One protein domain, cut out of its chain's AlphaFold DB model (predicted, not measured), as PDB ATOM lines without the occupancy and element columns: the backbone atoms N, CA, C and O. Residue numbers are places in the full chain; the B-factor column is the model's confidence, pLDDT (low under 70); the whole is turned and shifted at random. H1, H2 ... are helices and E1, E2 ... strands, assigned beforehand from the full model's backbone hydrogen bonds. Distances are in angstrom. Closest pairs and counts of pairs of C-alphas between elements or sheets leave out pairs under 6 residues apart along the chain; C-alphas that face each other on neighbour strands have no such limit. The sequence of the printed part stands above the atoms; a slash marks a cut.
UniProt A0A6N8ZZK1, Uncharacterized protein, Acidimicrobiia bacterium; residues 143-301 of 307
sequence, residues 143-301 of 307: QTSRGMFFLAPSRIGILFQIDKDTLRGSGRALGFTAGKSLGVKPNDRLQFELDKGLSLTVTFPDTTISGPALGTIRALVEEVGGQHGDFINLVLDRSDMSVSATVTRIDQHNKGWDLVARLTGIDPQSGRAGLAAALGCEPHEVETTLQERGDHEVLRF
ATOM      1  N   GLN A 143     118.839 116.430 105.388       82.94
ATOM      2  CA  GLN A 143     118.186 117.649 105.876       82.94
ATOM      3  C   GLN A 143     118.573 118.032 107.311       82.94
ATOM      4  O   GLN A 143     118.285 119.145 107.726       82.94
ATOM      5  N   THR A 144     119.242 117.168 108.078       83.94
ATOM      6  CA  THR A 144     119.672 117.491 109.454       83.94
ATOM      7  C   THR A 144     121.138 117.923 109.544       83.94
ATOM      8  O   THR A 144     121.618 118.304 110.610       83.94
ATOM      9  N   SER A 145     121.876 117.865 108.432       88.75
ATOM     10  CA  SER A 145     123.338 117.974 108.426       88.75
ATOM     11  C   SER A 145     123.807 119.379 108.049       88.75
ATOM     12  O   SER A 145     124.144 119.631 106.894       88.75
ATOM     13  N   ARG A 146     123.843 120.299 109.023       92.56
ATOM     14  CA  ARG A 146     124.320 121.683 108.837       92.56
ATOM     15  C   ARG A 146     125.677 121.740 108.123       92.56
ATOM     16  O   ARG A 146     126.595 120.994 108.464       92.56
ATOM     17  N   GLY A 147     125.808 122.647 107.159       93.94
ATOM     18  CA  GLY A 147     127.025 122.863 106.381       93.94
ATOM     19  C   GLY A 147     127.377 121.738 105.403       93.94
ATOM     20  O   GLY A 147     128.399 121.847 104.736       93.94
ATOM     21  N   MET A 148     126.576 120.671 105.298       94.31
ATOM     22  CA  MET A 148     126.821 119.551 104.378       94.31
ATOM     23  C   MET A 148     125.880 119.614 103.170       94.31
ATOM     24  O   MET A 148     124.667 119.777 103.325       94.31
ATOM     25  N   PHE A 149     126.429 119.426 101.974       95.75
ATOM     26  CA  PHE A 149     125.706 119.456 100.701       95.75
ATOM     27  C   PHE A 149     126.067 118.206  99.889       95.75
ATOM     28  O   PHE A 149     127.233 117.973  99.584       95.75
ATOM     29  N   PHE A 150     125.087 117.370  99.553       94.62
ATOM     30  CA  PHE A 150     125.299 116.063  98.920       94.62
ATOM     31  C   PHE A 150     125.226 116.197  97.398       94.62
ATOM     32  O   PHE A 150     124.163 116.089  96.795       94.62
ATOM     33  N   LEU A 151     126.367 116.486  96.775       95.38
ATOM     34  CA  LEU A 151     126.455 116.883  95.367       95.38
ATOM     35  C   LEU A 151     126.278 115.701  94.402       95.38
ATOM     36  O   LEU A 151     125.765 115.872  93.300       95.38
ATOM     37  N   ALA A 152     126.729 114.511  94.803       92.38
ATOM     38  CA  ALA A 152     126.554 113.244  94.091       92.38
ATOM     39  C   ALA A 152     126.737 112.068  95.078       92.38
ATOM     40  O   ALA A 152     127.203 112.293  96.196       92.38
ATOM     41  N   PRO A 153     126.457 110.801  94.700       88.69
ATOM     42  CA  PRO A 153     126.579 109.659  95.614       88.69
ATOM     43  C   PRO A 153     127.939 109.526  96.316       88.69
ATOM     44  O   PRO A 153     127.984 109.105  97.466       88.69
ATOM     45  N   SER A 154     129.035 109.901  95.645       91.25
ATOM     46  CA  SER A 154     130.404 109.875  96.180       91.25
ATOM     47  C   SER A 154     130.968 111.257  96.509       91.25
ATOM     48  O   SER A 154     132.130 111.345  96.898       91.25
ATOM     49  N   ARG A 155     130.191 112.332  96.321       95.25
ATOM     50  CA  ARG A 155     130.701 113.706  96.311       95.25
ATOM     51  C   ARG A 155     129.916 114.591  97.264       95.25
ATOM     52  O   ARG A 155     128.712 114.777  97.090       95.25
ATOM     53  N   ILE A 156     130.608 115.181  98.232       96.00
ATOM     54  CA  ILE A 156     130.001 116.075  99.221       96.00
ATOM     55  C   ILE A 156     130.722 117.417  99.269       96.00
ATOM     56  O   ILE A 156     131.948 117.474  99.206       96.00
ATOM     57  N   GLY A 157     129.949 118.489  99.393       96.69
ATOM     58  CA  GLY A 157     130.402 119.827  99.734       96.69
ATOM     59  C   GLY A 157     130.255 120.066 101.233       96.69
ATOM     60  O   GLY A 157     129.249 119.700 101.840       96.69
ATOM     61  N   ILE A 158     131.269 120.676 101.830       95.81
ATOM     62  CA  ILE A 158     131.357 120.919 103.263       95.81
ATOM     63  C   ILE A 158     131.705 122.385 103.497       95.81
ATOM     64  O   ILE A 158     132.801 122.824 103.156       95.81
ATOM     65  N   LEU A 159     130.792 123.132 104.109       96.00
ATOM     66  CA  LEU A 159     130.948 124.548 104.407       96.00
ATOM     67  C   LEU A 159     131.358 124.780 105.857       96.00
ATOM     68  O   LEU A 159     130.736 124.289 106.800       96.00
ATOM     69  N   PHE A 160     132.376 125.615 106.026       92.06
ATOM     70  CA  PHE A 160     132.859 126.051 107.320       92.06
ATOM     71  C   PHE A 160     133.157 127.546 107.335       92.06
ATOM     72  O   PHE A 160     133.677 128.090 106.364       92.06
ATOM     73  N   GLN A 161     132.949 128.187 108.484       95.25
ATOM     74  CA  GLN A 161     133.631 129.440 108.784       95.25
ATOM     75  C   GLN A 161     135.040 129.144 109.315       95.25
ATOM     76  O   GLN A 161     135.221 128.248 110.150       95.25
ATOM     77  N   ILE A 162     136.034 129.887 108.827       95.81
ATOM     78  CA  ILE A 162     137.419 129.810 109.293       95.81
ATOM     79  C   ILE A 162     137.523 130.551 110.627       95.81
ATOM     80  O   ILE A 162     137.314 131.762 110.713       95.81
ATOM     81  N   ASP A 163     137.879 129.815 111.673       94.81
ATOM     82  CA  ASP A 163     138.053 130.319 113.032       94.81
ATOM     83  C   ASP A 163     139.489 130.102 113.546       94.81
ATOM     84  O   ASP A 163     140.376 129.585 112.858       94.81
ATOM     85  N   LYS A 164     139.737 130.506 114.794       92.81
ATOM     86  CA  LYS A 164     141.052 130.357 115.435       92.81
ATOM     87  C   LYS A 164     141.479 128.897 115.583       92.81
ATOM     88  O   LYS A 164     142.674 128.617 115.518       92.81
ATOM     89  N   ASP A 165     140.539 127.976 115.782       89.50
ATOM     90  CA  ASP A 165     140.847 126.554 115.941       89.50
ATOM     91  C   ASP A 165     141.261 125.921 114.610       89.50
ATOM     92  O   ASP A 165     142.209 125.129 114.586       89.50
ATOM     93  N   THR A 166     140.627 126.339 113.512       91.19
ATOM     94  CA  THR A 166     140.994 125.999 112.134       91.19
ATOM     95  C   THR A 166     142.416 126.471 111.831       91.19
ATOM     96  O   THR A 166     143.262 125.672 111.435       91.19
ATOM     97  N   LEU A 167     142.721 127.743 112.116       92.06
ATOM     98  CA  LEU A 167     144.053 128.326 111.895       92.06
ATOM     99  C   LEU A 167     145.131 127.745 112.823       92.06
ATOM    100  O   LEU A 167     146.306 127.704 112.466       92.06
ATOM    101  N   ARG A 168     144.755 127.248 114.007       90.62
ATOM    102  CA  ARG A 168     145.667 126.493 114.880       90.62
ATOM    103  C   ARG A 168     145.964 125.093 114.330       90.62
ATOM    104  O   ARG A 168     147.008 124.535 114.656       90.62
ATOM    105  N   GLY A 169     145.091 124.549 113.480       88.75
ATOM    106  CA  GLY A 169     145.211 123.212 112.896       88.75
ATOM    107  C   GLY A 169     144.442 122.131 113.652       88.75
ATOM    108  O   GLY A 169     144.901 120.993 113.739       88.75
ATOM    109  N   SER A 170     143.293 122.478 114.230       85.69
ATOM    110  CA  SER A 170     142.397 121.503 114.860       85.69
ATOM    111  C   SER A 170     141.626 120.727 113.783       85.69
ATOM    112  O   SER A 170     141.205 121.304 112.780       85.69
ATOM    113  N   GLY A 171     141.441 119.419 113.985       87.44
ATOM    114  CA  GLY A 171     140.522 118.619 113.168       87.44
ATOM    115  C   GLY A 171     139.057 118.969 113.448       87.44
ATOM    116  O   GLY A 171     138.756 119.669 114.417       87.44
ATOM    117  N   ARG A 172     138.136 118.478 112.613       88.25
ATOM    118  CA  ARG A 172     136.694 118.774 112.713       88.25
ATOM    119  C   ARG A 172     135.859 117.507 112.582       88.25
ATOM    120  O   ARG A 172     136.180 116.651 111.772       88.25
ATOM    121  N   ALA A 173     134.773 117.387 113.338       88.88
ATOM    122  CA  ALA A 173     133.816 116.303 113.120       88.88
ATOM    123  C   ALA A 173     133.061 116.524 111.796       88.88
ATOM    124  O   ALA A 173     132.638 117.645 111.518       88.88
ATOM    125  N   LEU A 174     132.895 115.464 111.001       89.00
ATOM    126  CA  LEU A 174     132.066 115.469 109.788       89.00
ATOM    127  C   LEU A 174     130.640 114.970 110.050       89.00
ATOM    128  O   LEU A 174     129.731 115.291 109.292       89.00
ATOM    129  N   GLY A 175     130.435 114.196 111.119       87.25
ATOM    130  CA  GLY A 175     129.143 113.579 111.413       87.25
ATOM    131  C   GLY A 175     128.898 112.293 110.619       87.25
ATOM    132  O   GLY A 175     129.605 111.966 109.661       87.25
ATOM    133  N   PHE A 176     127.886 111.529 111.034       89.25
ATOM    134  CA  PHE A 176     127.586 110.225 110.442       89.25
ATOM    135  C   PHE A 176     127.052 110.325 109.009       89.25
ATOM    136  O   PHE A 176     127.449 109.511 108.180       89.25
ATOM    137  N   THR A 177     126.244 111.336 108.679       89.00
ATOM    138  CA  THR A 177     125.685 111.516 107.326       89.00
ATOM    139  C   THR A 177     126.768 111.713 106.261       89.00
ATOM    140  O   THR A 177     126.743 111.061 105.216       89.00
ATOM    141  N   ALA A 178     127.772 112.552 106.540       88.75
ATOM    142  CA  ALA A 178     128.919 112.737 105.649       88.75
ATOM    143  C   ALA A 178     129.737 111.442 105.515       88.75
ATOM    144  O   ALA A 178     130.128 111.059 104.414       88.75
ATOM    145  N   GLY A 179     129.929 110.723 106.627       91.12
ATOM    146  CA  GLY A 179     130.554 109.402 106.631       91.12
ATOM    147  C   GLY A 179     129.840 108.385 105.744       91.12
ATOM    148  O   GLY A 179     130.491 107.721 104.939       91.12
ATOM    149  N   LYS A 180     128.506 108.317 105.848       90.62
ATOM    150  CA  LYS A 180     127.642 107.451 105.035       90.62
ATOM    151  C   LYS A 180     127.806 107.758 103.550       90.62
ATOM    152  O   LYS A 180     128.022 106.837 102.770       90.62
ATOM    153  N   SER A 181     127.768 109.038 103.170       89.25
ATOM    154  CA  SER A 181     127.925 109.450 101.768       89.25
ATOM    155  C   SER A 181     129.324 109.179 101.218       89.25
ATOM    156  O   SER A 181     129.456 108.755 100.077       89.25
ATOM    157  N   LEU A 182     130.374 109.366 102.018       92.25
ATOM    158  CA  LEU A 182     131.745 109.034 101.616       92.25
ATOM    159  C   LEU A 182     132.062 107.531 101.724       92.25
ATOM    160  O   LEU A 182     133.161 107.108 101.361       92.25
ATOM    161  N   GLY A 183     131.127 106.720 102.234       92.06
ATOM    162  CA  GLY A 183     131.304 105.284 102.438       92.06
ATOM    163  C   GLY A 183     132.424 104.935 103.422       92.06
ATOM    164  O   GLY A 183     133.042 103.880 103.281       92.06
ATOM    165  N   VAL A 184     132.716 105.819 104.383       93.44
ATOM    166  CA  VAL A 184     133.777 105.613 105.379       93.44
ATOM    167  C   VAL A 184     133.339 104.522 106.348       93.44
ATOM    168  O   VAL A 184     132.236 104.567 106.880       93.44
ATOM    169  N   LYS A 185     134.183 103.535 106.614       93.75
ATOM    170  CA  LYS A 185     133.895 102.491 107.603       93.75
ATOM    171  C   LYS A 185     134.642 102.764 108.905       93.75
ATOM    172  O   LYS A 185     135.647 103.476 108.901       93.75
ATOM    173  N   PRO A 186     134.179 102.221 110.042       94.50
ATOM    174  CA  PRO A 186     134.955 102.287 111.269       94.50
ATOM    175  C   PRO A 186     136.365 101.727 111.064       94.50
ATOM    176  O   PRO A 186     136.552 100.700 110.418       94.50
ATOM    177  N   ASN A 187     137.335 102.418 111.648       94.69
ATOM    178  CA  ASN A 187     138.778 102.261 111.507       94.69
ATOM    179  C   ASN A 187     139.364 102.607 110.126       94.69
ATOM    180  O   ASN A 187     140.576 102.484 109.947       94.69
ATOM    181  N   ASP A 188     138.566 103.125 109.188       95.31
ATOM    182  CA  ASP A 188     139.108 103.657 107.941       95.31
ATOM    183  C   ASP A 188     139.897 104.951 108.172       95.31
ATOM    184  O   ASP A 188     139.577 105.803 109.017       95.31
ATOM    185  N   ARG A 189     140.913 105.114 107.325       96.12
ATOM    186  CA  ARG A 189     141.663 106.348 107.120       96.12
ATOM    187  C   ARG A 189     141.708 106.635 105.624       96.12
ATOM    188  O   ARG A 189     142.511 106.050 104.903       96.12
ATOM    189  N   LEU A 190     140.842 107.528 105.169       95.81
ATOM    190  CA  LEU A 190     140.818 107.993 103.788       95.81
ATOM    191  C   LEU A 190     141.739 109.202 103.634       95.81
ATOM    192  O   LEU A 190     141.760 110.074 104.500       95.81
ATOM    193  N   GLN A 191     142.478 109.258 102.532       96.06
ATOM    194  CA  GLN A 191     143.341 110.381 102.182       96.06
ATOM    195  C   GLN A 191     142.894 110.932 100.833       96.06
ATOM    196  O   GLN A 191     142.947 110.219  99.836       96.06
ATOM    197  N   PHE A 192     142.419 112.171 100.837       95.25
ATOM    198  CA  PHE A 192     142.023 112.904  99.647       95.25
ATOM    199  C   PHE A 192     143.168 113.815  99.215       95.25
ATOM    200  O   PHE A 192     143.776 114.476 100.057       95.25
ATOM    201  N   GLU A 193     143.454 113.857  97.926       93.44
ATOM    202  CA  GLU A 193     144.535 114.646  97.349       93.44
ATOM    203  C   GLU A 193     143.998 115.969  96.791       93.44
ATOM    204  O   GLU A 193     142.933 116.022  96.171       93.44
ATOM    205  N   LEU A 194     144.749 117.043  97.021       84.06
ATOM    206  CA  LEU A 194     144.580 118.323  96.342       84.06
ATOM    207  C   LEU A 194     145.561 118.443  95.181       84.06
ATOM    208  O   LEU A 194     146.669 117.896  95.200       84.06
ATOM    209  N   ASP A 195     145.215 119.324  94.247       72.94
ATOM    210  CA  ASP A 195     146.201 119.911  93.351       72.94
ATOM    211  C   ASP A 195     147.375 120.483  94.168       72.94
ATOM    212  O   ASP A 195     147.177 121.191  95.157       72.94
ATOM    213  N   LYS A 196     148.608 120.198  93.722       69.31
ATOM    214  CA  LYS A 196     149.893 120.605  94.339       69.31
ATOM    215  C   LYS A 196     150.397 119.751  95.517       69.31
ATOM    216  O   LYS A 196     151.341 120.159  96.191       69.31
ATOM    217  N   GLY A 197     149.859 118.546  95.723       77.19
ATOM    218  CA  GLY A 197     150.459 117.539  96.617       77.19
ATOM    219  C   GLY A 197     150.188 117.750  98.110       77.19
ATOM    220  O   GLY A 197     150.894 117.193  98.952       77.19
ATOM    221  N   LEU A 198     149.182 118.562  98.445       86.69
ATOM    222  CA  LEU A 198     148.593 118.591  99.781       86.69
ATOM    223  C   LEU A 198     147.560 117.472  99.896       86.69
ATOM    224  O   LEU A 198     146.830 117.207  98.945       86.69
ATOM    225  N   SER A 199     147.443 116.871 101.078       90.19
ATOM    226  CA  SER A 199     146.434 115.847 101.322       90.19
ATOM    227  C   SER A 199     145.597 116.129 102.562       90.19
ATOM    228  O   SER A 199     146.042 116.723 103.549       90.19
ATOM    229  N   LEU A 200     144.343 115.697 102.495       93.81
ATOM    230  CA  LEU A 200     143.338 115.836 103.530       93.81
ATOM    231  C   LEU A 200     142.918 114.455 104.008       93.81
ATOM    232  O   LEU A 200     142.456 113.623 103.234       93.81
ATOM    233  N   THR A 201     143.067 114.192 105.301       95.56
ATOM    234  CA  THR A 201     142.678 112.898 105.868       95.56
ATOM    235  C   THR A 201     141.268 112.952 106.450       95.56
ATOM    236  O   THR A 201     140.952 113.878 107.193       95.56
ATOM    237  N   VAL A 202     140.463 111.920 106.203       96.81
ATOM    238  CA  VAL A 202     139.246 111.605 106.964       96.81
ATOM    239  C   VAL A 202     139.478 110.312 107.740       96.81
ATOM    240  O   VAL A 202     139.853 109.297 107.156       96.81
ATOM    241  N   THR A 203     139.270 110.332 109.055       96.81
ATOM    242  CA  THR A 203     139.391 109.149 109.921       96.81
ATOM    243  C   THR A 203     138.068 108.831 110.593       96.81
ATOM    244  O   THR A 203     137.325 109.732 110.973       96.81
ATOM    245  N   PHE A 204     137.785 107.547 110.802       96.19
ATOM    246  CA  PHE A 204     136.610 107.132 111.563       96.19
ATOM    247  C   PHE A 204     136.976 106.111 112.637       96.19
ATOM    248  O   PHE A 204     136.774 104.923 112.432       96.19
ATOM    249  N   PRO A 205     137.508 106.529 113.798       93.75
ATOM    250  CA  PRO A 205     137.744 105.602 114.901       93.75
ATOM    251  C   PRO A 205     136.441 104.909 115.310       93.75
ATOM    252  O   PRO A 205     135.427 105.574 115.505       93.75
ATOM    253  N   ASP A 206     136.461 103.593 115.502       94.69
ATOM    254  CA  ASP A 206     135.282 102.839 115.954       94.69
ATOM    255  C   ASP A 206     134.821 103.197 117.385       94.69
ATOM    256  O   ASP A 206     133.738 102.817 117.823       94.69
ATOM    257  N   THR A 207     135.630 103.962 118.112       93.56
ATOM    258  CA  THR A 207     135.384 104.435 119.477       93.56
ATOM    259  C   THR A 207     134.669 105.785 119.554       93.56
ATOM    260  O   THR A 207     134.371 106.245 120.656       93.56
ATOM    261  N   THR A 208     134.390 106.444 118.425       91.69
ATOM    262  CA  THR A 208     133.716 107.753 118.411       91.69
ATOM    263  C   THR A 208     132.192 107.632 118.422       91.69
ATOM    264  O   THR A 208     131.624 106.712 117.843       91.69
ATOM    265  N   ILE A 209     131.517 108.613 119.021       91.00
ATOM    266  CA  ILE A 209     130.050 108.754 118.986       91.00
ATOM    267  C   ILE A 209     129.585 109.888 118.065       91.00
ATOM    268  O   ILE A 209     128.393 110.145 117.969       91.00
ATOM    269  N   SER A 210     130.513 110.596 117.417       88.75
ATOM    270  CA  SER A 210     130.216 111.752 116.557       88.75
ATOM    271  C   SER A 210     130.439 111.475 115.069       88.75
ATOM    272  O   SER A 210     130.436 112.404 114.265       88.75
ATOM    273  N   GLY A 211     130.697 110.220 114.701       91.12
ATOM    274  CA  GLY A 211     131.061 109.827 113.342       91.12
ATOM    275  C   GLY A 211     132.499 110.194 112.947       91.12
ATOM    276  O   GLY A 211     133.321 110.528 113.809       91.12
ATOM    277  N   PRO A 212     132.818 110.098 111.643       94.06
ATOM    278  CA  PRO A 212     134.129 110.438 111.109       94.06
ATOM    279  C   PRO A 212     134.550 111.878 111.399       94.06
ATOM    280  O   PRO A 212     133.725 112.782 111.564       94.06
ATOM    281  N   ALA A 213     135.858 112.094 111.399       93.94
ATOM    282  CA  ALA A 213     136.475 113.393 111.565       93.94
ATOM    283  C   ALA A 213     137.412 113.706 110.399       93.94
ATOM    284  O   ALA A 213     138.132 112.851 109.884       93.94
ATOM    285  N   LEU A 214     137.410 114.973 110.023       94.00
ATOM    286  CA  LEU A 214     138.370 115.594 109.143       94.00
ATOM    287  C   LEU A 214     139.640 115.933 109.926       94.00
ATOM    288  O   LEU A 214     139.581 116.474 111.035       94.00
ATOM    289  N   GLY A 215     140.792 115.650 109.328       93.19
ATOM    290  CA  GLY A 215     142.085 116.128 109.798       93.19
ATOM    291  C   GLY A 215     142.199 117.653 109.741       93.19
ATOM    292  O   GLY A 215     141.253 118.374 109.423       93.19
ATOM    293  N   THR A 216     143.386 118.161 110.059       92.69
ATOM    294  CA  THR A 216     143.659 119.598 109.947       92.69
ATOM    295  C   THR A 216     143.494 120.076 108.502       92.69
ATOM    296  O   THR A 216     144.063 119.497 107.582       92.69
ATOM    297  N   ILE A 217     142.748 121.167 108.320       93.06
ATOM    298  CA  ILE A 217     142.606 121.870 107.031       93.06
ATOM    299  C   ILE A 217     143.444 123.149 106.987       93.06
ATOM    300  O   ILE A 217     143.242 124.003 106.131       93.06
ATOM    301  N   ARG A 218     144.377 123.326 107.925       94.00
ATOM    302  CA  ARG A 218     145.153 124.564 108.029       94.00
ATOM    303  C   ARG A 218     145.990 124.834 106.778       94.00
ATOM    304  O   ARG A 218     145.910 125.930 106.242       94.00
ATOM    305  N   ALA A 219     146.750 123.842 106.311       91.25
ATOM    306  CA  ALA A 219     147.587 123.987 105.115       91.25
ATOM    307  C   ALA A 219     146.740 124.304 103.870       91.25
ATOM    308  O   ALA A 219     147.111 125.131 103.049       91.25
ATOM    309  N   LEU A 220     145.558 123.690 103.794       90.56
ATOM    310  CA  LEU A 220     144.520 123.970 102.808       90.56
ATOM    311  C   LEU A 220     144.086 125.439 102.836       90.56
ATOM    312  O   LEU A 220     144.118 126.099 101.807       90.56
ATOM    313  N   VAL A 221     143.714 125.951 104.015       93.44
ATOM    314  CA  VAL A 221     143.314 127.354 104.216       93.44
ATOM    315  C   VAL A 221     144.450 128.317 103.850       93.44
ATOM    316  O   VAL A 221     144.186 129.331 103.210       93.44
ATOM    317  N   GLU A 222     145.693 127.999 104.219       92.75
ATOM    318  CA  GLU A 222     146.880 128.800 103.885       92.75
ATOM    319  C   GLU A 222     147.119 128.848 102.364       92.75
ATOM    320  O   GLU A 222     147.317 129.933 101.818       92.75
ATOM    321  N   GLU A 223     147.018 127.710 101.671       91.06
ATOM    322  CA  GLU A 223     147.222 127.600 100.218       91.06
ATOM    323  C   GLU A 223     146.202 128.417  99.414       91.06
ATOM    324  O   GLU A 223     146.554 129.077  98.436       91.06
ATOM    325  N   VAL A 224     144.933 128.416  99.835       91.38
ATOM    326  CA  VAL A 224     143.870 129.188  99.165       91.38
ATOM    327  C   VAL A 224     143.725 130.618  99.707       91.38
ATOM    328  O   VAL A 224     142.813 131.341  99.306       91.38
ATOM    329  N   GLY A 225     144.612 131.048 100.613       92.75
ATOM    330  CA  GLY A 225     144.657 132.416 101.140       92.75
ATOM    331  C   GLY A 225     143.472 132.808 102.033       92.75
ATOM    332  O   GLY A 225     143.086 133.983 102.062       92.75
ATOM    333  N   GLY A 226     142.878 131.839 102.734       94.31
ATOM    334  CA  GLY A 226     141.762 132.059 103.653       94.31
ATOM    335  C   GLY A 226     142.183 132.704 104.972       94.31
ATOM    336  O   GLY A 226     143.267 132.451 105.498       94.31
ATOM    337  N   GLN A 227     141.307 133.544 105.522       95.12
ATOM    338  CA  GLN A 227     141.538 134.270 106.771       95.12
ATOM    339  C   GLN A 227     140.426 134.008 107.789       95.12
ATOM    340  O   GLN A 227     139.371 133.469 107.466       95.12
ATOM    341  N   HIS A 228     140.657 134.390 109.048       96.12
ATOM    342  CA  HIS A 228     139.620 134.305 110.076       96.12
ATOM    343  C   HIS A 228     138.368 135.075 109.632       96.12
ATOM    344  O   HIS A 228     138.446 136.259 109.323       96.12
ATOM    345  N   GLY A 229     137.208 134.424 109.711       95.38
ATOM    346  CA  GLY A 229     135.907 135.005 109.378       95.38
ATOM    347  C   GLY A 229     135.446 134.684 107.960       95.38
ATOM    348  O   GLY A 229     134.235 134.657 107.734       95.38
ATOM    349  N   ASP A 230     136.379 134.358 107.060       96.50
ATOM    350  CA  ASP A 230     136.068 133.865 105.723       96.50
ATOM    351  C   ASP A 230     135.352 132.511 105.800       96.50
ATOM    352  O   ASP A 230     135.475 131.757 106.775       96.50
ATOM    353  N   PHE A 231     134.622 132.183 104.739       96.69
ATOM    354  CA  PHE A 231     134.004 130.875 104.573       96.69
ATOM    355  C   PHE A 231     134.836 130.031 103.620       96.69
ATOM    356  O   PHE A 231     135.305 130.527 102.601       96.69
ATOM    357  N   ILE A 232     135.008 128.754 103.938       96.12
ATOM    358  CA  ILE A 232     135.658 127.779 103.069       96.12
ATOM    359  C   ILE A 232     134.688 126.638 102.786       96.12
ATOM    360  O   ILE A 232     134.135 126.043 103.712       96.12
ATOM    361  N   ASN A 233     134.484 126.349 101.504       96.69
ATOM    362  CA  ASN A 233     133.832 125.131 101.053       96.69
ATOM    363  C   ASN A 233     134.902 124.114 100.646       96.69
ATOM    364  O   ASN A 233     135.816 124.447  99.888       96.69
ATOM    365  N   LEU A 234     134.786 122.895 101.160       95.88
ATOM    366  CA  LEU A 234     135.578 121.748 100.745       95.88
ATOM    367  C   LEU A 234     134.674 120.781  99.990       95.88
ATOM    368  O   LEU A 234     133.713 120.276 100.568       95.88
ATOM    369  N   VAL A 235     134.997 120.485  98.735       96.50
ATOM    370  CA  VAL A 235     134.306 119.436  97.979       96.50
ATOM    371  C   VAL A 235     135.189 118.207  97.941       96.50
ATOM    372  O   VAL A 235     136.248 118.254  97.322       96.50
ATOM    373  N   LEU A 236     134.754 117.132  98.595       96.38
ATOM    374  CA  LEU A 236     135.429 115.835  98.606       96.38
ATOM    375  C   LEU A 236     134.719 114.909  97.622       96.38
ATOM    376  O   LEU A 236     133.497 114.769  97.701       96.38
ATOM    377  N   ASP A 237     135.475 114.245  96.751       95.56
ATOM    378  CA  ASP A 237     134.968 113.189  95.878       95.56
ATOM    379  C   ASP A 237     135.677 111.866  96.171       95.56
ATOM    380  O   ASP A 237     136.893 111.712  96.055       95.56
ATOM    381  N   ARG A 238     134.899 110.878  96.607       94.81
ATOM    382  CA  ARG A 238     135.400 109.550  96.952       94.81
ATOM    383  C   ARG A 238     135.783 108.729  95.720       94.81
ATOM    384  O   ARG A 238     136.548 107.776  95.870       94.81
ATOM    385  N   SER A 239     135.242 109.040  94.543       94.62
ATOM    386  CA  SER A 239     135.449 108.233  93.335       94.62
ATOM    387  C   SER A 239     136.894 108.293  92.832       94.62
ATOM    388  O   SER A 239     137.446 107.263  92.447       94.62
ATOM    389  N   ASP A 240     137.524 109.462  92.931       94.56
ATOM    390  CA  ASP A 240     138.910 109.720  92.535       94.56
ATOM    391  C   ASP A 240     139.812 110.131  93.710       94.56
ATOM    392  O   ASP A 240     141.005 110.359  93.518       94.56
ATOM    393  N   MET A 241     139.265 110.162  94.933       95.31
ATOM    394  CA  MET A 241     139.949 110.619  96.145       95.31
ATOM    395  C   MET A 241     140.447 112.064  96.021       95.31
ATOM    396  O   MET A 241     141.491 112.402  96.574       95.31
ATOM    397  N   SER A 242     139.716 112.926  95.319       95.06
ATOM    398  CA  SER A 242     140.063 114.338  95.185       95.06
ATOM    399  C   SER A 242     139.387 115.208  96.240       95.06
ATOM    400  O   SER A 242     138.320 114.900  96.784       95.06
ATOM    401  N   VAL A 243     140.013 116.343  96.526       95.19
ATOM    402  CA  VAL A 243     139.386 117.432  97.265       95.19
ATOM    403  C   VAL A 243     139.695 118.763  96.594       95.19
ATOM    404  O   VAL A 243     140.811 119.021  96.154       95.19
ATOM    405  N   SER A 244     138.698 119.640  96.544       93.88
ATOM    406  CA  SER A 244     138.871 121.039  96.153       93.88
ATOM    407  C   SER A 244     138.451 121.960  97.290       93.88
ATOM    408  O   SER A 244     137.602 121.605  98.108       93.88
ATOM    409  N   ALA A 245     139.065 123.138  97.352       94.38
ATOM    410  CA  ALA A 245     138.818 124.120  98.393       94.38
ATOM    411  C   ALA A 245     138.531 125.489  97.779       94.38
ATOM    412  O   ALA A 245     139.324 126.003  96.992       94.38
ATOM    413  N   THR A 246     137.410 126.088  98.167       94.94
ATOM    414  CA  THR A 246     137.001 127.419  97.712       94.94
ATOM    415  C   THR A 246     136.796 128.325  98.912       94.94
ATOM    416  O   THR A 246     135.886 128.107  99.711       94.94
ATOM    417  N   VAL A 247     137.620 129.367  99.032       95.69
ATOM    418  CA  VAL A 247     137.410 130.435 100.015       95.69
ATOM    419  C   VAL A 247     136.503 131.518  99.446       95.69
ATOM    420  O   VAL A 247     136.620 131.917  98.287       95.69
ATOM    421  N   THR A 248     135.607 132.007 100.295       95.75
ATOM    422  CA  THR A 248     134.604 133.014  99.981       95.75
ATOM    423  C   THR A 248     134.589 134.092 101.059       95.75
ATOM    424  O   THR A 248     134.289 133.826 102.227       95.75
ATOM    425  N   ARG A 249     134.855 135.334 100.642       94.06
ATOM    426  CA  ARG A 249     134.696 136.536 101.470       94.06
ATOM    427  C   ARG A 249     133.323 137.127 101.216       94.06
ATOM    428  O   ARG A 249     133.159 137.984 100.356       94.06
ATOM    429  N   ILE A 250     132.333 136.607 101.925       88.00
ATOM    430  CA  ILE A 250     130.902 136.904 101.740       88.00
ATOM    431  C   ILE A 250     130.584 138.410 101.624       88.00
ATOM    432  O   ILE A 250     129.713 138.783 100.850       88.00
ATOM    433  N   ASP A 251     131.326 139.266 102.328       86.38
ATOM    434  CA  ASP A 251     131.163 140.725 102.365       86.38
ATOM    435  C   ASP A 251     131.486 141.406 101.021       86.38
ATOM    436  O   ASP A 251     131.136 142.562 100.798       86.38
ATOM    437  N   GLN A 252     132.192 140.702 100.133       87.25
ATOM    438  CA  GLN A 252     132.677 141.199  98.843       87.25
ATOM    439  C   GLN A 252     131.798 140.749  97.668       87.25
ATOM    440  O   GLN A 252     132.140 141.009  96.514       87.25
ATOM    441  N   HIS A 253     130.685 140.064  97.938       85.75
ATOM    442  CA  HIS A 253     129.831 139.478  96.910       85.75
ATOM    443  C   HIS A 253     128.372 139.928  97.038       85.75
ATOM    444  O   HIS A 253     127.834 140.096  98.131       85.75
ATOM    445  N   ASN A 254     127.716 140.078  95.887       87.12
ATOM    446  CA  ASN A 254     126.269 140.265  95.810       87.12
ATOM    447  C   ASN A 254     125.549 138.914  95.963       87.12
ATOM    448  O   ASN A 254     126.139 137.860  95.715       87.12
ATOM    449  N   LYS A 255     124.255 138.948  96.319       89.62
ATOM    450  CA  LYS A 255     123.384 137.762  96.235       89.62
ATOM    451  C   LYS A 255     123.409 137.190  94.811       89.62
ATOM    452  O   LYS A 255     123.473 137.952  93.848       89.62
ATOM    453  N   GLY A 256     123.329 135.869  94.679       93.62
ATOM    454  CA  GLY A 256     123.436 135.213  93.378       93.62
ATOM    455  C   GLY A 256     123.784 133.734  93.483       93.62
ATOM    456  O   GLY A 256     124.446 133.308  94.432       93.62
ATOM    457  N   TRP A 257     123.395 132.962  92.468       94.50
ATOM    458  CA  TRP A 257     123.709 131.533  92.400       94.50
ATOM    459  C   TRP A 257     125.211 131.246  92.329       94.50
ATOM    460  O   TRP A 257     125.646 130.249  92.892       94.50
ATOM    461  N   ASP A 258     126.026 132.150  91.777       94.12
ATOM    462  CA  ASP A 258     127.492 132.027  91.808       94.12
ATOM    463  C   ASP A 258     128.051 132.000  93.236       94.12
ATOM    464  O   ASP A 258     128.977 131.247  93.546       94.12
ATOM    465  N   LEU A 259     127.496 132.823  94.129       94.62
ATOM    466  CA  LEU A 259     127.920 132.860  95.524       94.62
ATOM    467  C   LEU A 259     127.422 131.625  96.279       94.62
ATOM    468  O   LEU A 259     128.182 131.023  97.036       94.62
ATOM    469  N   VAL A 260     126.177 131.209  96.036       96.62
ATOM    470  CA  VAL A 260     125.628 129.968  96.599       96.62
ATOM    471  C   VAL A 260     126.460 128.760  96.156       96.62
ATOM    472  O   VAL A 260     126.826 127.935  96.991       96.62
ATOM    473  N   ALA A 261     126.837 128.684  94.881       96.19
ATOM    474  CA  ALA A 261     127.707 127.646  94.340       96.19
ATOM    475  C   ALA A 261     129.070 127.609  95.040       96.19
ATOM    476  O   ALA A 261     129.523 126.544  95.442       96.19
ATOM    477  N   ARG A 262     129.697 128.764  95.290       95.81
ATOM    478  CA  ARG A 262     130.967 128.826  96.040       95.81
ATOM    479  C   ARG A 262     130.843 128.352  97.487       95.81
ATOM    480  O   ARG A 262     131.782 127.756  98.007       95.81
ATOM    481  N   LEU A 263     129.714 128.623  98.141       96.94
ATOM    482  CA  LEU A 263     129.476 128.224  99.531       96.94
ATOM    483  C   LEU A 263     129.084 126.747  99.667       96.94
ATOM    484  O   LEU A 263     129.364 126.138 100.694       96.94
ATOM    485  N   THR A 264     128.453 126.158  98.654       97.00
ATOM    486  CA  THR A 264     127.848 124.817  98.754       97.00
ATOM    487  C   THR A 264     128.544 123.760  97.897       97.00
ATOM    488  O   THR A 264     128.535 122.586  98.253       97.00
ATOM    489  N   GLY A 265     129.201 124.168  96.812       96.62
ATOM    490  CA  GLY A 265     129.815 123.291  95.816       96.62
ATOM    491  C   GLY A 265     128.874 122.856  94.686       96.62
ATOM    492  O   GLY A 265     129.297 122.071  93.837       96.62
ATOM    493  N   ILE A 266     127.620 123.332  94.655       96.94
ATOM    494  CA  ILE A 266     126.691 123.049  93.546       96.94
ATOM    495  C   ILE A 266     127.134 123.737  92.246       96.94
ATOM    496  O   ILE A 266     127.891 124.707  92.268       96.94
ATOM    497  N   ASP A 267     126.612 123.274  91.111       95.06
ATOM    498  CA  ASP A 267     126.722 123.997  89.842       95.06
ATOM    499  C   ASP A 267     125.853 125.271  89.900       95.06
ATOM    500  O   ASP A 267     124.647 125.153  90.140       95.06
ATOM    501  N   PRO A 268     126.395 126.483  89.673       92.88
ATOM    502  CA  PRO A 268     125.593 127.707  89.674       92.88
ATOM    503  C   PRO A 268     124.431 127.674  88.670       92.88
ATOM    504  O   PRO A 268     123.387 128.256  88.949       92.88
ATOM    505  N   GLN A 269     124.563 126.954  87.549       93.75
ATOM    506  CA  GLN A 269     123.503 126.833  86.537       93.75
ATOM    507  C   GLN A 269     122.339 125.943  86.990       93.75
ATOM    508  O   GLN A 269     121.244 126.019  86.443       93.75
ATOM    509  N   SER A 270     122.554 125.095  88.001       94.44
ATOM    510  CA  SER A 270     121.499 124.240  88.558       94.44
ATOM    511  C   SER A 270     120.528 124.995  89.474       94.44
ATOM    512  O   SER A 270     119.448 124.484  89.793       94.44
ATOM    513  N   GLY A 271     120.911 126.204  89.898       94.31
ATOM    514  CA  GLY A 271     120.095 127.110  90.695       94.31
ATOM    515  C   GLY A 271     119.439 126.444  91.909       94.31
ATOM    516  O   GLY A 271     120.047 125.659  92.644       94.31
ATOM    517  N   ARG A 272     118.152 126.744  92.109       95.88
ATOM    518  CA  ARG A 272     117.374 126.247  93.255       95.88
ATOM    519  C   ARG A 272     117.194 124.734  93.233       95.88
ATOM    520  O   ARG A 272     117.213 124.118  94.293       95.88
ATOM    521  N   ALA A 273     117.041 124.144  92.049       95.94
ATOM    522  CA  ALA A 273     116.840 122.707  91.899       95.94
ATOM    523  C   ALA A 273     118.082 121.914  92.333       95.94
ATOM    524  O   ALA A 273     117.955 120.935  93.068       95.94
ATOM    525  N   GLY A 274     119.281 122.363  91.950       96.38
ATOM    526  CA  GLY A 274     120.521 121.719  92.387       96.38
ATOM    527  C   GLY A 274     120.774 121.866  93.883       96.38
ATOM    528  O   GLY A 274     121.199 120.907  94.527       96.38
ATOM    529  N   LEU A 275     120.446 123.024  94.465       97.00
ATOM    530  CA  LEU A 275     120.525 123.205  95.914       97.00
ATOM    531  C   LEU A 275     119.550 122.284  96.664       97.00
ATOM    532  O   LEU A 275     119.950 121.648  97.633       97.00
ATOM    533  N   ALA A 276     118.301 122.167  96.200       96.44
ATOM    534  CA  ALA A 276     117.321 121.231  96.756       96.44
ATOM    535  C   ALA A 276     117.815 119.781  96.708       96.44
ATOM    536  O   ALA A 276     117.814 119.096  97.731       96.44
ATOM    537  N   ALA A 277     118.334 119.343  95.557       95.69
ATOM    538  CA  ALA A 277     118.919 118.013  95.413       95.69
ATOM    539  C   ALA A 277     120.076 117.788  96.403       95.69
ATOM    540  O   ALA A 277     120.119 116.754  97.070       95.69
ATOM    541  N   ALA A 278     120.960 118.777  96.573       95.94
ATOM    542  CA  ALA A 278     122.079 118.700  97.512       95.94
ATOM    543  C   ALA A 278     121.652 118.700  98.992       95.94
ATOM    544  O   ALA A 278     122.381 118.190  99.846       95.94
ATOM    545  N   LEU A 279     120.484 119.258  99.311       95.19
ATOM    546  CA  LEU A 279     119.866 119.217 100.640       95.19
ATOM    547  C   LEU A 279     118.995 117.962 100.845       95.19
ATOM    548  O   LEU A 279     118.634 117.636 101.978       95.19
ATOM    549  N   GLY A 280     118.669 117.247  99.766       93.50
ATOM    550  CA  GLY A 280     117.740 116.120  99.759       93.50
ATOM    551  C   GLY A 280     116.289 116.526 100.037       93.50
ATOM    552  O   GLY A 280     115.572 115.750 100.661       93.50
ATOM    553  N   CYS A 281     115.878 117.730  99.645       95.19
ATOM    554  CA  CYS A 281     114.510 118.232  99.812       95.19
ATOM    555  C   CYS A 281     113.928 118.723  98.482       95.19
ATOM    556  O   CYS A 281     114.622 118.766  97.463       95.19
ATOM    557  N   GLU A 282     112.652 119.099  98.481       95.81
ATOM    558  CA  GLU A 282     112.017 119.677  97.301       95.81
ATOM    559  C   GLU A 282     112.426 121.154  97.100       95.81
ATOM    560  O   GLU A 282     112.678 121.874  98.070       95.81
ATOM    561  N   PRO A 283     112.432 121.688  95.858       95.94
ATOM    562  CA  PRO A 283     112.821 123.079  95.586       95.94
ATOM    563  C   PRO A 283     112.086 124.125  96.433       95.94
ATOM    564  O   PRO A 283     112.680 125.120  96.854       95.94
ATOM    565  N   HIS A 284     110.804 123.912  96.722       94.75
ATOM    566  CA  HIS A 284     110.005 124.834  97.530       94.75
ATOM    567  C   HIS A 284     110.361 124.797  99.030       94.75
ATOM    568  O   HIS A 284     110.061 125.753  99.738       94.75
ATOM    569  N   GLU A 285     111.057 123.759  99.500       95.69
ATOM    570  CA  GLU A 285     111.442 123.561 100.905       95.69
ATOM    571  C   GLU A 285     112.846 124.090 101.231       95.69
ATOM    572  O   GLU A 285     113.230 124.115 102.400       95.69
ATOM    573  N   VAL A 286     113.620 124.519 100.227       96.31
ATOM    574  CA  VAL A 286     115.032 124.935 100.373       96.31
ATOM    575  C   VAL A 286     115.237 125.953 101.494       96.31
ATOM    576  O   VAL A 286     116.111 125.774 102.339       96.31
ATOM    577  N   GLU A 287     114.435 127.018 101.522       96.19
ATOM    578  CA  GLU A 287     114.591 128.098 102.503       96.19
ATOM    579  C   GLU A 287     114.299 127.613 103.927       96.19
ATOM    580  O   GLU A 287     115.112 127.832 104.826       96.19
ATOM    581  N   THR A 288     113.196 126.881 104.115       96.06
ATOM    582  CA  THR A 288     112.836 126.259 105.397       96.06
ATOM    583  C   THR A 288     113.916 125.282 105.856       96.06
ATOM    584  O   THR A 288     114.363 125.355 106.997       96.06
ATOM    585  N   THR A 289     114.415 124.435 104.953       95.94
ATOM    586  CA  THR A 289     115.457 123.439 105.250       95.94
ATOM    587  C   THR A 289     116.754 124.108 105.715       95.94
ATOM    588  O   THR A 289     117.332 123.716 106.728       95.94
ATOM    589  N   LEU A 290     117.214 125.150 105.014       96.56
ATOM    590  CA  LEU A 290     118.412 125.901 105.411       96.56
ATOM    591  C   LEU A 290     118.212 126.637 106.740       96.56
ATOM    592  O   LEU A 290     119.143 126.712 107.544       96.56
ATOM    593  N   GLN A 291     117.013 127.170 106.982       96.06
ATOM    594  CA  GLN A 291     116.677 127.833 108.237       96.06
ATOM    595  C   GLN A 291     116.717 126.857 109.420       96.06
ATOM    596  O   GLN A 291     117.349 127.170 110.428       96.06
ATOM    597  N   GLU A 292     116.098 125.683 109.294       94.75
ATOM    598  CA  GLU A 292     116.063 124.651 110.340       94.75
ATOM    599  C   GLU A 292     117.449 124.063 110.628       94.75
ATOM    600  O   GLU A 292     117.800 123.832 111.787       94.75
ATOM    601  N   ARG A 293     118.279 123.894 109.590       92.94
ATOM    602  CA  ARG A 293     119.687 123.480 109.724       92.94
ATOM    603  C   ARG A 293     120.579 124.560 110.336       92.94
ATOM    604  O   ARG A 293     121.641 124.243 110.872       92.94
ATOM    605  N   GLY A 294     120.178 125.829 110.250       94.56
ATOM    606  CA  GLY A 294     120.986 126.976 110.665       94.56
ATOM    607  C   GLY A 294     122.058 127.396 109.651       94.56
ATOM    608  O   GLY A 294     123.037 128.038 110.034       94.56
ATOM    609  N   ASP A 295     121.889 127.057 108.371       95.75
ATOM    610  CA  ASP A 295     122.760 127.454 107.248       95.75
ATOM    611  C   ASP A 295     122.415 128.878 106.757       95.75
ATOM    612  O   ASP A 295     122.175 129.143 105.572       95.75
ATOM    613  N   HIS A 296     122.345 129.826 107.696       94.44
ATOM    614  CA  HIS A 296     121.901 131.202 107.446       94.44
ATOM    615  C   HIS A 296     122.808 131.951 106.462       94.44
ATOM    616  O   HIS A 296     122.352 132.828 105.724       94.44
ATOM    617  N   GLU A 297     124.094 131.605 106.441       93.31
ATOM    618  CA  GLU A 297     125.081 132.176 105.537       93.31
ATOM    619  C   GLU A 297     124.803 131.855 104.069       93.31
ATOM    620  O   GLU A 297     125.136 132.689 103.229       93.31
ATOM    621  N   VAL A 298     124.185 130.705 103.774       96.12
ATOM    622  CA  VAL A 298     123.754 130.313 102.426       96.12
ATOM    623  C   VAL A 298     122.391 130.923 102.132       96.12
ATOM    624  O   VAL A 298     122.224 131.574 101.102       96.12
ATOM    625  N   LEU A 299     121.445 130.787 103.072       95.56
ATOM    626  CA  LEU A 299     120.070 131.274 102.939       95.56
ATOM    627  C   LEU A 299     120.005 132.747 102.515       95.56
ATOM    628  O   LEU A 299     119.287 133.096 101.582       95.56
ATOM    629  N   ARG A 300     120.804 133.616 103.148       93.56
ATOM    630  CA  ARG A 300     120.801 135.064 102.867       93.56
ATOM    631  C   ARG A 300     121.220 135.445 101.440       93.56
ATOM    632  O   ARG A 300     121.014 136.594 101.051       93.56
ATOM    633  N   PHE A 301     121.857 134.536 100.700       93.75
ATOM    634  CA  PHE A 301     122.379 134.796  99.356       93.75
ATOM    635  C   PHE A 301     121.606 134.095  98.243       93.75
ATOM    636  O   PHE A 301     121.950 134.285  97.073       93.75
TER     637      PHE A 301
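Overview. This is residues 143 to 301 of the 307 residues of an uncharacterized protein of Acidimicrobiia bacterium (UniProt A0A6N8ZZK1). A twisted sheet of four strands runs through the middle of the domain, with helices H4 and H5 packed on one face and H6 and H7 packed on those two helices. H2 covers E1 and E2 on the opposite face, the two-strand hairpin of E3 and E4 meets the sheet chiefly where E3 comes close to E6, at Glu 193 and Ser 242, and the short helices H1 and H3 touch each other, H3 grazing the sheet with its residues 220 to 223. The 159 printed residues hold seven named helices and six named strands, in the order E1 E2 H1 H2 E3 E4 H3 E5 E6 H4 H5 H6 H7. The larger sheet runs E1 E2 E5 E6, all antiparallel, and the class is mixed, helices and strands. The whole is compact and rounded, with a radius of gyration of the C-alphas of 14.9 A and spans of 39 by 31 by 27 A.

Along the chain. Find C-alpha 148 at (126.821, 119.551, 104.378), where E1 begins and runs to 152; E2 follows at 155 to 161, 20.3 A long. Read on to H1, residues 164 to 168, H2, 175 to 182, E3, 189 to 193, E4, 199 to 203, and H3, 218 to 223. E5, 231 to 237, spans 19.7 A, and E6, 242 to 248, spans 20.0 A. Then come H4, 257 to 264, H5, 268 to 279, 15.0 A, H6, 283 to 293, 15.7 A, and H7, 296 to 299, which ends at C-alpha 299 (120.070, 131.274, 102.939).

Arrangement. Look first across the sheet: N 149 and O 157 of the hairpin E1 and E2 are 2.8 A apart, N 158 and O 234 of E2 and E5 2.8 A, and N 233 and O 246 of the hairpin E5 and E6 2.9 A, each within hydrogen-bond range. H4 stands up from the sheet over E5 at a height of 9.3 A, its Leu 263 C-alpha 5.6 A from that of Asn 233. H5 stands up over E1 on the same face; the closest C-alphas are Phe 150 and Ala 278, 4.4 A. H5 touches H4 with residues 268 to 271 alone, Trp 257 and Pro 268 being closest at 5.1 A. H6 touches H5, with C-alphas 276 and 283 closest at 5.0 A, and H7, with 290 and 299 at 6.1 A. H2 lies on the opposite face from H4, along the strands. In the hairpin E3 and E4, N 190 and O 202 are 2.8 A apart; C-alphas 193 and 242 are the closest of E3 and E6, 5.0 A. H3 only grazes the sheet and touches H1, with C-alphas 167 and 218 closest at 5.5 A. Every O i to N i+4 pair is within range in H1 to H4, 6 of 8 in H5 and 5 of 7 in H6; H7 is too short for one.

Size, cuts and confidence. The C-alphas farthest apart, those of Thr 207 and Asn 254, are 43.9 A apart. The printed part has no cut, and the one long link, E4 to H3, has 14 residues. Residue 196 alone is under 70 in pLDDT.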